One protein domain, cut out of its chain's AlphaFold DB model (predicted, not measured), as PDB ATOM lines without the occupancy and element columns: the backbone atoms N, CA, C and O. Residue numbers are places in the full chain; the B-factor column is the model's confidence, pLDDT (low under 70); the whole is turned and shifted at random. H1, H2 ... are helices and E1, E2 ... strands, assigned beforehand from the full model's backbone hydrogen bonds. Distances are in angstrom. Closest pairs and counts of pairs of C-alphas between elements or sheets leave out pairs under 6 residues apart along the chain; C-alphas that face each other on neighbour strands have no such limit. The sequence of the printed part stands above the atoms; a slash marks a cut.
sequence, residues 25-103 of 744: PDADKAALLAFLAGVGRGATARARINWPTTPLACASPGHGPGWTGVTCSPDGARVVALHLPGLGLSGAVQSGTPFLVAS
ATOM      1  N   PRO A  25      47.249 -84.317  42.015       84.38
ATOM      2  CA  PRO A  25      48.069 -83.789  40.919       84.38
ATOM      3  C   PRO A  25      47.881 -82.273  40.733       84.38
ATOM      4  O   PRO A  25      48.805 -81.580  40.302       84.38
ATOM      5  N   ASP A  26      46.720 -81.735  41.125       90.44
ATOM      6  CA  ASP A  26      46.468 -80.295  41.188       90.44
ATOM      7  C   ASP A  26      47.269 -79.584  42.298       90.44
ATOM      8  O   ASP A  26      47.631 -78.418  42.124       90.44
ATOM      9  N   ALA A  27      47.634 -80.266  43.392       91.94
ATOM     10  CA  ALA A  27      48.502 -79.715  44.437       91.94
ATOM     11  C   ALA A  27      49.969 -79.631  43.976       91.94
ATOM     12  O   ALA A  27      50.605 -78.589  44.153       91.94
ATOM     13  N   ASP A  28      50.487 -80.667  43.305       93.38
ATOM     14  CA  ASP A  28      51.821 -80.630  42.678       93.38
ATOM     15  C   ASP A  28      51.893 -79.539  41.596       93.38
ATOM     16  O   ASP A  28      52.841 -78.748  41.544       93.38
ATOM     17  N   LYS A  29      50.845 -79.421  40.773       93.56
ATOM     18  CA  LYS A  29      50.678 -78.324  39.811       93.56
ATOM     19  C   LYS A  29      50.643 -76.951  40.488       93.56
ATOM     20  O   LYS A  29      51.299 -76.025  40.006       93.56
ATOM     21  N   ALA A  30      49.906 -76.791  41.588       93.50
ATOM     22  CA  ALA A  30      49.862 -75.536  42.335       93.50
ATOM     23  C   ALA A  30      51.248 -75.171  42.897       93.50
ATOM     24  O   ALA A  30      51.679 -74.025  42.756       93.50
ATOM     25  N   ALA A  31      51.986 -76.147  43.438       94.44
ATOM     26  CA  ALA A  31      53.355 -75.968  43.916       94.44
ATOM     27  C   ALA A  31      54.330 -75.583  42.786       94.44
ATOM     28  O   ALA A  31      55.149 -74.679  42.962       94.44
ATOM     29  N   LEU A  32      54.216 -76.193  41.600       95.12
ATOM     30  CA  LEU A  32      54.998 -75.824  40.413       95.12
ATOM     31  C   LEU A  32      54.688 -74.398  39.922       95.12
ATOM     32  O   LEU A  32      55.601 -73.630  39.607       95.12
ATOM     33  N   LEU A  33      53.414 -74.000  39.888       93.88
ATOM     34  CA  LEU A  33      53.016 -72.646  39.484       93.88
ATOM     35  C   LEU A  33      53.435 -71.586  40.519       93.88
ATOM     36  O   LEU A  33      53.883 -70.502  40.134       93.88
ATOM     37  N   ALA A  34      53.380 -71.906  41.817       93.19
ATOM     38  CA  ALA A  34      53.911 -71.069  42.894       93.19
ATOM     39  C   ALA A  34      55.445 -70.938  42.824       93.19
ATOM     40  O   ALA A  34      55.981 -69.836  42.962       93.19
ATOM     41  N   PHE A  35      56.156 -72.027  42.508       94.25
ATOM     42  CA  PHE A  35      57.597 -72.014  42.246       94.25
ATOM     43  C   PHE A  35      57.954 -71.073  41.082       94.25
ATOM     44  O   PHE A  35      58.823 -70.211  41.239       94.25
ATOM     45  N   LEU A  36      57.245 -71.140  39.945       93.62
ATOM     46  CA  LEU A  36      57.458 -70.185  38.847       93.62
ATOM     47  C   LEU A  36      57.140 -68.737  39.238       93.62
ATOM     48  O   LEU A  36      57.819 -67.826  38.767       93.62
ATOM     49  N   ALA A  37      56.146 -68.500  40.096       92.19
ATOM     50  CA  ALA A  37      55.852 -67.160  40.599       92.19
ATOM     51  C   ALA A  37      56.966 -66.615  41.521       92.19
ATOM     52  O   ALA A  37      57.278 -65.427  41.460       92.19
ATOM     53  N   GLY A  38      57.595 -67.471  42.337       92.88
ATOM     54  CA  GLY A  38      58.690 -67.095  43.241       92.88
ATOM     55  C   GLY A  38      60.042 -66.882  42.547       92.88
ATOM     56  O   GLY A  38      60.729 -65.892  42.814       92.88
ATOM     57  N   VAL A  39      60.422 -67.784  41.634       91.81
ATOM     58  CA  VAL A  39      61.754 -67.793  40.991       91.81
ATOM     59  C   VAL A  39      61.757 -67.088  39.616       91.81
ATOM     60  O   VAL A  39      62.808 -66.739  39.077       91.81
ATOM     61  N   GLY A  40      60.581 -66.823  39.041       75.19
ATOM     62  CA  GLY A  40      60.398 -66.257  37.699       75.19
ATOM     63  C   GLY A  40      60.313 -64.728  37.617       75.19
ATOM     64  O   GLY A  40      59.544 -64.224  36.798       75.19
ATOM     65  N   ARG A  41      61.083 -63.964  38.414       76.50
ATOM     66  CA  ARG A  41      61.097 -62.481  38.312       76.50
ATOM     67  C   ARG A  41      61.577 -61.966  36.946       76.50
ATOM     68  O   ARG A  41      61.219 -60.861  36.551       76.50
ATOM     69  N   GLY A  42      62.345 -62.765  36.202       77.75
ATOM     70  CA  GLY A  42      62.640 -62.515  34.790       77.75
ATOM     71  C   GLY A  42      61.523 -63.028  33.877       77.75
ATOM     72  O   GLY A  42      61.399 -64.236  33.674       77.75
ATOM     73  N   ALA A  43      60.761 -62.122  33.255       77.12
ATOM     74  CA  ALA A  43      59.690 -62.474  32.310       77.12
ATOM     75  C   ALA A  43      60.172 -63.369  31.145       77.12
ATOM     76  O   ALA A  43      59.432 -64.224  30.663       77.12
ATOM     77  N   THR A  44      61.437 -63.230  30.739       82.12
ATOM     78  CA  THR A  44      62.103 -64.063  29.724       82.12
ATOM     79  C   THR A  44      62.264 -65.528  30.137       82.12
ATOM     80  O   THR A  44      62.158 -66.403  29.282       82.12
ATOM     81  N   ALA A  45      62.484 -65.819  31.424       81.12
ATOM     82  CA  ALA A  45      62.554 -67.192  31.925       81.12
ATOM     83  C   ALA A  45      61.159 -67.836  31.916       81.12
ATOM     84  O   ALA A  45      60.986 -68.934  31.391       81.12
ATOM     85  N   ARG A  46      60.140 -67.105  32.389       83.75
ATOM     86  CA  ARG A  46      58.739 -67.559  32.365       83.75
ATOM     87  C   ARG A  46      58.206 -67.771  30.941       83.75
ATOM     88  O   ARG A  46      57.413 -68.675  30.734       83.75
ATOM     89  N   ALA A  47      58.679 -67.002  29.959       83.88
ATOM     90  CA  ALA A  47      58.342 -67.193  28.545       83.88
ATOM     91  C   ALA A  47      59.043 -68.400  27.881       83.88
ATOM     92  O   ALA A  47      58.592 -68.863  26.836       83.88
ATOM     93  N   ARG A  48      60.145 -68.908  28.456       88.12
ATOM     94  CA  ARG A  48      60.826 -70.132  27.987       88.12
ATOM     95  C   ARG A  48      60.231 -71.401  28.590       88.12
ATOM     96  O   ARG A  48      60.212 -72.436  27.930       88.12
ATOM     97  N   ILE A  49      59.750 -71.324  29.828       91.62
ATOM     98  CA  ILE A  49      59.083 -72.433  30.514       91.62
ATOM     99  C   ILE A  49      57.614 -72.442  30.088       91.62
ATOM    100  O   ILE A  49      56.743 -71.914  30.778       91.62
ATOM    101  N   ASN A  50      57.345 -73.027  28.919       83.38
ATOM    102  CA  ASN A  50      55.986 -73.233  28.427       83.38
ATOM    103  C   ASN A  50      55.303 -74.375  29.199       83.38
ATOM    104  O   ASN A  50      55.137 -75.478  28.683       83.38
ATOM    105  N   TRP A  51      54.941 -74.108  30.453       92.94
ATOM    106  CA  TRP A  51      53.994 -74.916  31.215       92.94
ATOM    107  C   TRP A  51      52.593 -74.348  30.969       92.94
ATOM    108  O   TRP A  51      52.262 -73.291  31.520       92.94
ATOM    109  N   PRO A  52      51.787 -74.969  30.090       86.69
ATOM    110  CA  PRO A  52      50.434 -74.499  29.830       86.69
ATOM    111  C   PRO A  52      49.568 -74.653  31.084       86.69
ATOM    112  O   PRO A  52      49.803 -75.513  31.924       86.69
ATOM    113  N   THR A  53      48.497 -73.869  31.194       82.75
ATOM    114  CA  THR A  53      47.543 -73.931  32.318       82.75
ATOM    115  C   THR A  53      46.657 -75.191  32.333       82.75
ATOM    116  O   THR A  53      45.664 -75.233  33.062       82.75
ATOM    117  N   THR A  54      47.002 -76.222  31.550       84.06
ATOM    118  CA  THR A  54      46.294 -77.510  31.461       84.06
ATOM    119  C   THR A  54      46.118 -78.162  32.836       84.06
ATOM    120  O   THR A  54      46.910 -77.899  33.744       84.06
ATOM    121  N   PRO A  55      45.083 -79.004  33.039       78.69
ATOM    122  CA  PRO A  55      44.846 -79.677  34.320       78.69
ATOM    123  C   PRO A  55      46.075 -80.456  34.799       78.69
ATOM    124  O   PRO A  55      46.490 -80.290  35.937       78.69
ATOM    125  N   LEU A  56      46.707 -81.212  33.904       88.50
ATOM    126  CA  LEU A  56      47.790 -82.126  34.239       88.50
ATOM    127  C   LEU A  56      49.166 -81.515  33.922       88.50
ATOM    128  O   LEU A  56      49.374 -80.991  32.822       88.50
ATOM    129  N   ALA A  57      50.092 -81.610  34.883       91.62
ATOM    130  CA  ALA A  57      51.524 -81.349  34.688       91.62
ATOM    131  C   ALA A  57      52.265 -82.602  34.184       91.62
ATOM    132  O   ALA A  57      53.134 -82.528  33.312       91.62
ATOM    133  N   CYS A  58      51.860 -83.759  34.704       94.19
ATOM    134  CA  CYS A  58      52.280 -85.079  34.260       94.19
ATOM    135  C   CYS A  58      51.393 -85.560  33.112       94.19
ATOM    136  O   CYS A  58      50.169 -85.523  33.220       94.19
ATOM    137  N   ALA A  59      51.986 -86.040  32.021       87.44
ATOM    138  CA  ALA A  59      51.208 -86.711  30.988       87.44
ATOM    139  C   ALA A  59      50.795 -88.104  31.482       87.44
ATOM    140  O   ALA A  59      51.650 -88.947  31.753       87.44
ATOM    141  N   SER A  60      49.490 -88.358  31.566       83.50
ATOM    142  CA  SER A  60      48.972 -89.726  31.644       83.50
ATOM    143  C   SER A  60      49.340 -90.490  30.361       83.50
ATOM    144  O   SER A  60      49.462 -89.856  29.305       83.50
ATOM    145  N   PRO A  61      49.462 -91.830  30.385       80.06
ATOM    146  CA  PRO A  61      49.692 -92.619  29.176       80.06
ATOM    147  C   PRO A  61      48.718 -92.238  28.044       80.06
ATOM    148  O   PRO A  61      47.500 -92.232  28.218       80.06
ATOM    149  N   GLY A  62      49.269 -91.841  26.892       84.12
ATOM    150  CA  GLY A  62      48.516 -91.363  25.723       84.12
ATOM    151  C   GLY A  62      48.143 -89.868  25.699       84.12
ATOM    152  O   GLY A  62      47.756 -89.374  24.643       84.12
ATOM    153  N   HIS A  63      48.300 -89.112  26.791       79.50
ATOM    154  CA  HIS A  63      47.905 -87.694  26.883       79.50
ATOM    155  C   HIS A  63      49.041 -86.703  26.555       79.50
ATOM    156  O   HIS A  63      49.297 -85.747  27.288       79.50
ATOM    157  N   GLY A  64      49.687 -86.902  25.401       84.00
ATOM    158  CA  GLY A  64      50.687 -85.980  24.844       84.00
ATOM    159  C   GLY A  64      52.011 -85.904  25.626       84.00
ATOM    160  O   GLY A  64      52.267 -86.728  26.502       84.00
ATOM    161  N   PRO A  65      52.894 -84.941  25.297       85.19
ATOM    162  CA  PRO A  65      54.103 -84.686  26.074       85.19
ATOM    163  C   PRO A  65      53.769 -83.946  27.379       85.19
ATOM    164  O   PRO A  65      53.023 -82.965  27.373       85.19
ATOM    165  N   GLY A  66      54.359 -84.392  28.492       91.75
ATOM    166  CA  GLY A  66      54.250 -83.722  29.792       91.75
ATOM    167  C   GLY A  66      54.952 -82.358  29.829       91.75
ATOM    168  O   GLY A  66      55.629 -81.955  28.880       91.75
ATOM    169  N   TRP A  67      54.805 -81.633  30.939       95.12
ATOM    170  CA  TRP A  67      55.435 -80.321  31.109       95.12
ATOM    171  C   TRP A  67      56.967 -80.397  30.996       95.12
ATOM    172  O   TRP A  67      57.626 -81.171  31.688       95.12
ATOM    173  N   THR A  68      57.562 -79.556  30.142       94.56
ATOM    174  CA  THR A  68      59.007 -79.581  29.870       94.56
ATOM    175  C   THR A  68      59.829 -79.407  31.148       94.56
ATOM    176  O   THR A  68      59.702 -78.391  31.836       94.56
ATOM    177  N   GLY A  69      60.697 -80.378  31.439       94.88
ATOM    178  CA  GLY A  69      61.549 -80.394  32.633       94.88
ATOM    179  C   GLY A  69      60.895 -80.976  33.892       94.88
ATOM    180  O   GLY A  69      61.556 -81.049  34.923       94.88
ATOM    181  N   VAL A  70      59.631 -81.403  33.831       96.25
ATOM    182  CA  VAL A  70      58.934 -82.073  34.937       96.25
ATOM    183  C   VAL A  70      59.046 -83.589  34.753       96.25
ATOM    184  O   VAL A  70      58.577 -84.133  33.756       96.25
ATOM    185  N   THR A  71      59.666 -84.277  35.711       95.44
ATOM    186  CA  THR A  71      59.720 -85.744  35.766       95.44
ATOM    187  C   THR A  71      58.665 -86.240  36.745       95.44
ATOM    188  O   THR A  71      58.598 -85.764  37.881       95.44
ATOM    189  N   CYS A  72      57.854 -87.206  36.318       96.12
ATOM    190  CA  CYS A  72      56.713 -87.704  37.081       96.12
ATOM    191  C   CYS A  72      56.893 -89.148  37.563       96.12
ATOM    192  O   CYS A  72      57.796 -89.846  37.102       96.12
ATOM    193  N   SER A  73      56.051 -89.584  38.505       94.94
ATOM    194  CA  SER A  73      55.999 -90.990  38.927       94.94
ATOM    195  C   SER A  73      55.561 -91.896  37.762       94.94
ATOM    196  O   SER A  73      54.914 -91.402  36.832       94.94
ATOM    197  N   PRO A  74      55.864 -93.211  37.792       92.00
ATOM    198  CA  PRO A  74      55.450 -94.149  36.740       92.00
ATOM    199  C   PRO A  74      53.935 -94.152  36.476       92.00
ATOM    200  O   PRO A  74      53.500 -94.326  35.343       92.00
ATOM    201  N   ASP A  75      53.139 -93.883  37.511       91.75
ATOM    202  CA  ASP A  75      51.672 -93.797  37.467       91.75
ATOM    203  C   ASP A  75      51.156 -92.502  36.803       91.75
ATOM    204  O   ASP A  75      49.952 -92.324  36.630       91.75
ATOM    205  N   GLY A  76      52.045 -91.547  36.500       92.31
ATOM    206  CA  GLY A  76      51.695 -90.208  36.018       92.31
ATOM    207  C   GLY A  76      50.979 -89.327  37.052       92.31
ATOM    208  O   GLY A  76      50.476 -88.266  36.692       92.31
ATOM    209  N   ALA A  77      50.916 -89.748  38.320       92.00
ATOM    210  CA  ALA A  77      50.104 -89.107  39.356       92.00
ATOM    211  C   ALA A  77      50.822 -87.985  40.131       92.00
ATOM    212  O   ALA A  77      50.153 -87.128  40.703       92.00
ATOM    213  N   ARG A  78      52.163 -87.985  40.167       93.19
ATOM    214  CA  ARG A  78      52.977 -87.033  40.952       93.19
ATOM    215  C   ARG A  78      54.170 -86.502  40.189       93.19
ATOM    216  O   ARG A  78      54.700 -87.194  39.325       93.19
ATOM    217  N   VAL A  79      54.688 -85.363  40.631       95.69
ATOM    218  CA  VAL A  79      55.988 -84.815  40.239       95.69
ATOM    219  C   VAL A  79      57.076 -85.333  41.185       95.69
ATOM    220  O   VAL A  79      57.085 -85.005  42.368       95.69
ATOM    221  N   VAL A  80      58.024 -86.122  40.671       96.06
ATOM    222  CA  VAL A  80      59.128 -86.689  41.475       96.06
ATOM    223  C   VAL A  80      60.408 -85.855  41.400       96.06
ATOM    224  O   VAL A  80      61.142 -85.756  42.384       96.06
ATOM    225  N   ALA A  81      60.673 -85.208  40.261       95.62
ATOM    226  CA  ALA A  81      61.836 -84.343  40.086       95.62
ATOM    227  C   ALA A  81      61.557 -83.198  39.106       95.62
ATOM    228  O   ALA A  81      60.731 -83.306  38.200       95.62
ATOM    229  N   LEU A  82      62.283 -82.096  39.287       96.62
ATOM    230  CA  LEU A  82      62.182 -80.897  38.467       96.62
ATOM    231  C   LEU A  82      63.558 -80.521  37.908       96.62
ATOM    232  O   LEU A  82      64.413 -80.024  38.640       96.62
ATOM    233  N   HIS A  83      63.766 -80.727  36.610       96.00
ATOM    234  CA  HIS A  83      65.017 -80.446  35.910       96.00
ATOM    235  C   HIS A  83      64.878 -79.225  34.991       96.00
ATOM    236  O   HIS A  83      64.262 -79.286  33.928       96.00
ATOM    237  N   LEU A  84      65.474 -78.098  35.397       95.19
ATOM    238  CA  LEU A  84      65.355 -76.808  34.699       95.19
ATOM    239  C   LEU A  84      66.734 -76.216  34.336       95.19
ATOM    240  O   LEU A  84      67.152 -75.201  34.909       95.19
ATOM    241  N   PRO A  85      67.471 -76.843  33.398       93.12
ATOM    242  CA  PRO A  85      68.808 -76.412  33.001       93.12
ATOM    243  C   PRO A  85      68.782 -75.122  32.167       93.12
ATOM    244  O   PRO A  85      67.897 -74.908  31.343       93.12
ATOM    245  N   GLY A  86      69.781 -74.252  32.354       92.12
ATOM    246  CA  GLY A  86      70.043 -73.098  31.472       92.12
ATOM    247  C   GLY A  86      68.957 -72.005  31.384       92.12
ATOM    248  O   GLY A  86      69.076 -71.089  30.569       92.12
ATOM    249  N   LEU A  87      67.906 -72.065  32.207       90.31
ATOM    250  CA  LEU A  87      66.738 -71.177  32.110       90.31
ATOM    251  C   LEU A  87      66.907 -69.795  32.771       90.31
ATOM    252  O   LEU A  87      66.026 -68.950  32.627       90.31
ATOM    253  N   GLY A  88      68.026 -69.535  33.462       92.00
ATOM    254  CA  GLY A  88      68.320 -68.228  34.078       92.00
ATOM    255  C   GLY A  88      67.385 -67.839  35.234       92.00
ATOM    256  O   GLY A  88      67.251 -66.658  35.563       92.00
ATOM    257  N   LEU A  89      66.711 -68.829  35.826       90.94
ATOM    258  CA  LEU A  89      65.788 -68.659  36.945       90.94
ATOM    259  C   LEU A  89      66.493 -68.008  38.142       90.94
ATOM    260  O   LEU A  89      67.558 -68.451  38.565       90.94
ATOM    261  N   SER A  90      65.905 -66.931  38.665       89.75
ATOM    262  CA  SER A  90      66.532 -66.065  39.665       89.75
ATOM    263  C   SER A  90      65.495 -65.499  40.640       89.75
ATOM    264  O   SER A  90      64.778 -64.537  40.365       89.75
ATOM    265  N   GLY A  91      65.441 -66.109  41.822       91.12
ATOM    266  CA  GLY A  91      64.575 -65.726  42.932       91.12
ATOM    267  C   GLY A  91      64.698 -66.718  44.089       91.12
ATOM    268  O   GLY A  91      65.474 -67.671  44.018       91.12
ATOM    269  N   ALA A  92      63.944 -66.488  45.161       89.75
ATOM    270  CA  ALA A  92      63.887 -67.420  46.280       89.75
ATOM    271  C   ALA A  92      62.991 -68.616  45.925       89.75
ATOM    272  O   ALA A  92      61.853 -68.435  45.489       89.75
ATOM    273  N   VAL A  93      63.496 -69.832  46.142       90.44
ATOM    274  CA  VAL A  93      62.666 -71.043  46.146       90.44
ATOM    275  C   VAL A  93      61.781 -70.988  47.391       90.44
ATOM    276  O   VAL A  93      62.277 -70.719  48.484       90.44
ATOM    277  N   GLN A  94      60.474 -71.199  47.233       86.62
ATOM    278  CA  GLN A  94      59.548 -71.182  48.364       86.62
ATOM    279  C   GLN A  94      59.692 -72.465  49.194       86.62
ATOM    280  O   GLN A  94      59.691 -73.570  48.654       86.62
ATOM    281  N   SER A  95      59.791 -72.317  50.516       82.50
ATOM    282  CA  SER A  95      59.766 -73.429  51.469       82.50
ATOM    283  C   SER A  95      58.378 -74.075  51.470       82.50
ATOM    284  O   SER A  95      57.460 -73.565  52.112       82.50
ATOM    285  N   GLY A  96      58.220 -75.159  50.708       80.31
ATOM    286  CA  GLY A  96      56.932 -75.828  50.496       80.31
ATOM    287  C   GLY A  96      56.832 -76.659  49.211       80.31
ATOM    288  O   GLY A  96      55.869 -77.399  49.055       80.31
ATOM    289  N   THR A  97      57.807 -76.587  48.297       78.12
ATOM    290  CA  THR A  97      57.874 -77.490  47.132       78.12
ATOM    291  C   THR A  97      58.359 -78.890  47.548       78.12
ATOM    292  O   THR A  97      59.489 -78.985  48.031       78.12
ATOM    293  N   PRO A  98      57.577 -79.972  47.349       78.62
ATOM    294  CA  PRO A  98      57.924 -81.316  47.835       78.62
ATOM    295  C   PRO A  98      58.921 -82.081  46.941       78.62
ATOM    296  O   PRO A  98      59.411 -83.136  47.335       78.62
ATOM    297  N   PHE A  99      59.217 -81.573  45.742       83.50
ATOM    298  CA  PHE A  99      60.028 -82.232  44.714       83.50
ATOM    299  C   PHE A  99      61.505 -81.795  44.723       83.50
ATOM    300  O   PHE A  99      61.850 -80.666  45.083       83.50
ATOM    301  N   LEU A 100      62.394 -82.673  44.245       83.38
ATOM    302  CA  LEU A 100      63.816 -82.362  44.066       83.38
ATOM    303  C   LEU A 100      64.035 -81.419  42.872       83.38
ATOM    304  O   LEU A 100      63.733 -81.766  41.730       83.38
ATOM    305  N   VAL A 101      64.610 -80.238  43.125       82.12
ATOM    306  CA  VAL A 101      64.931 -79.240  42.089       82.12
ATOM    307  C   VAL A 101      66.381 -79.386  41.622       82.12
ATOM    308  O   VAL A 101      67.317 -78.942  42.288       82.12
ATOM    309  N   ALA A 102      66.566 -79.961  40.436       80.88
ATOM    310  CA  ALA A 102      67.844 -80.046  39.742       80.88
ATOM    311  C   ALA A 102      68.030 -78.831  38.812       80.88
ATOM    312  O   ALA A 102      67.402 -78.713  37.757       80.88
ATOM    313  N   SER A 103      68.926 -77.918  39.192       71.69
ATOM    314  CA  SER A 103      69.299 -76.758  38.373       71.69
ATOM    315  C   SER A 103      70.763 -76.860  37.953       71.69
ATOM    316  O   SER A 103      71.665 -76.663  38.767       71.69
TER     317      SER A 103
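Overview. This is residues 25 to 103 of the 744 residues of an uncharacterized protein of Zea mays (UniProt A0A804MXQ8). A small sheet of three short strands has one end of a longer helix, H1, grazing it, while a short helix, H2, sits away from the sheet. Two long loops, residues 49 to 69 and 84 to 99, make much of the rest. The 79 printed residues run H1, H2, E1, E2, E3; the mixed sheet has the order E1, E2, E3. The class is mixed, helices and strands, with under half of the residues in named elements; the whole is compact, radius of gyration of the C-alphas 12.0 A, spans 33 by 24 by 19 A.

Along the chain. E2 is residues 79 to 83, 10.9 A; E1 is 70 to 72, 6.4 A; E3 is 100 to 102, 6.3 A, ending at C-alpha (67.844, -80.046, 39.742). H1, residues 25 to 39, 21.1 A, begins at C-alpha (48.069, -83.789, 40.919). H2 is 43 to 48, 8.9 A.

Arrangement. E1 and E2 form an antiparallel hairpin, with N 71 and O 81 within hydrogen-bond range at 2.9 A. E2 and E3 are parallel, with N 102 and O 82 at 2.8 A. H1 only grazes the sheet, with residues 25 to 32; its closest C-alphas to E2 are Asp 28 and Val 79, 6.4 A. H1 and H2 are close but not clearly touching, closest C-alphas Leu 36 and Arg 46, 7.1 A, at a steep tilt of 45 degrees, opposite ways. H2 is not on the sheet. In both helices every O i to N i+4 pair is within hydrogen-bond range.

Size, cuts and confidence. The C-alphas farthest apart, Gly 62 and Ala 92, are 35.1 A apart. The printed part has no cut; the links H2 to E1 and E2 to E3 are long. No printed residue is under pLDDT 70.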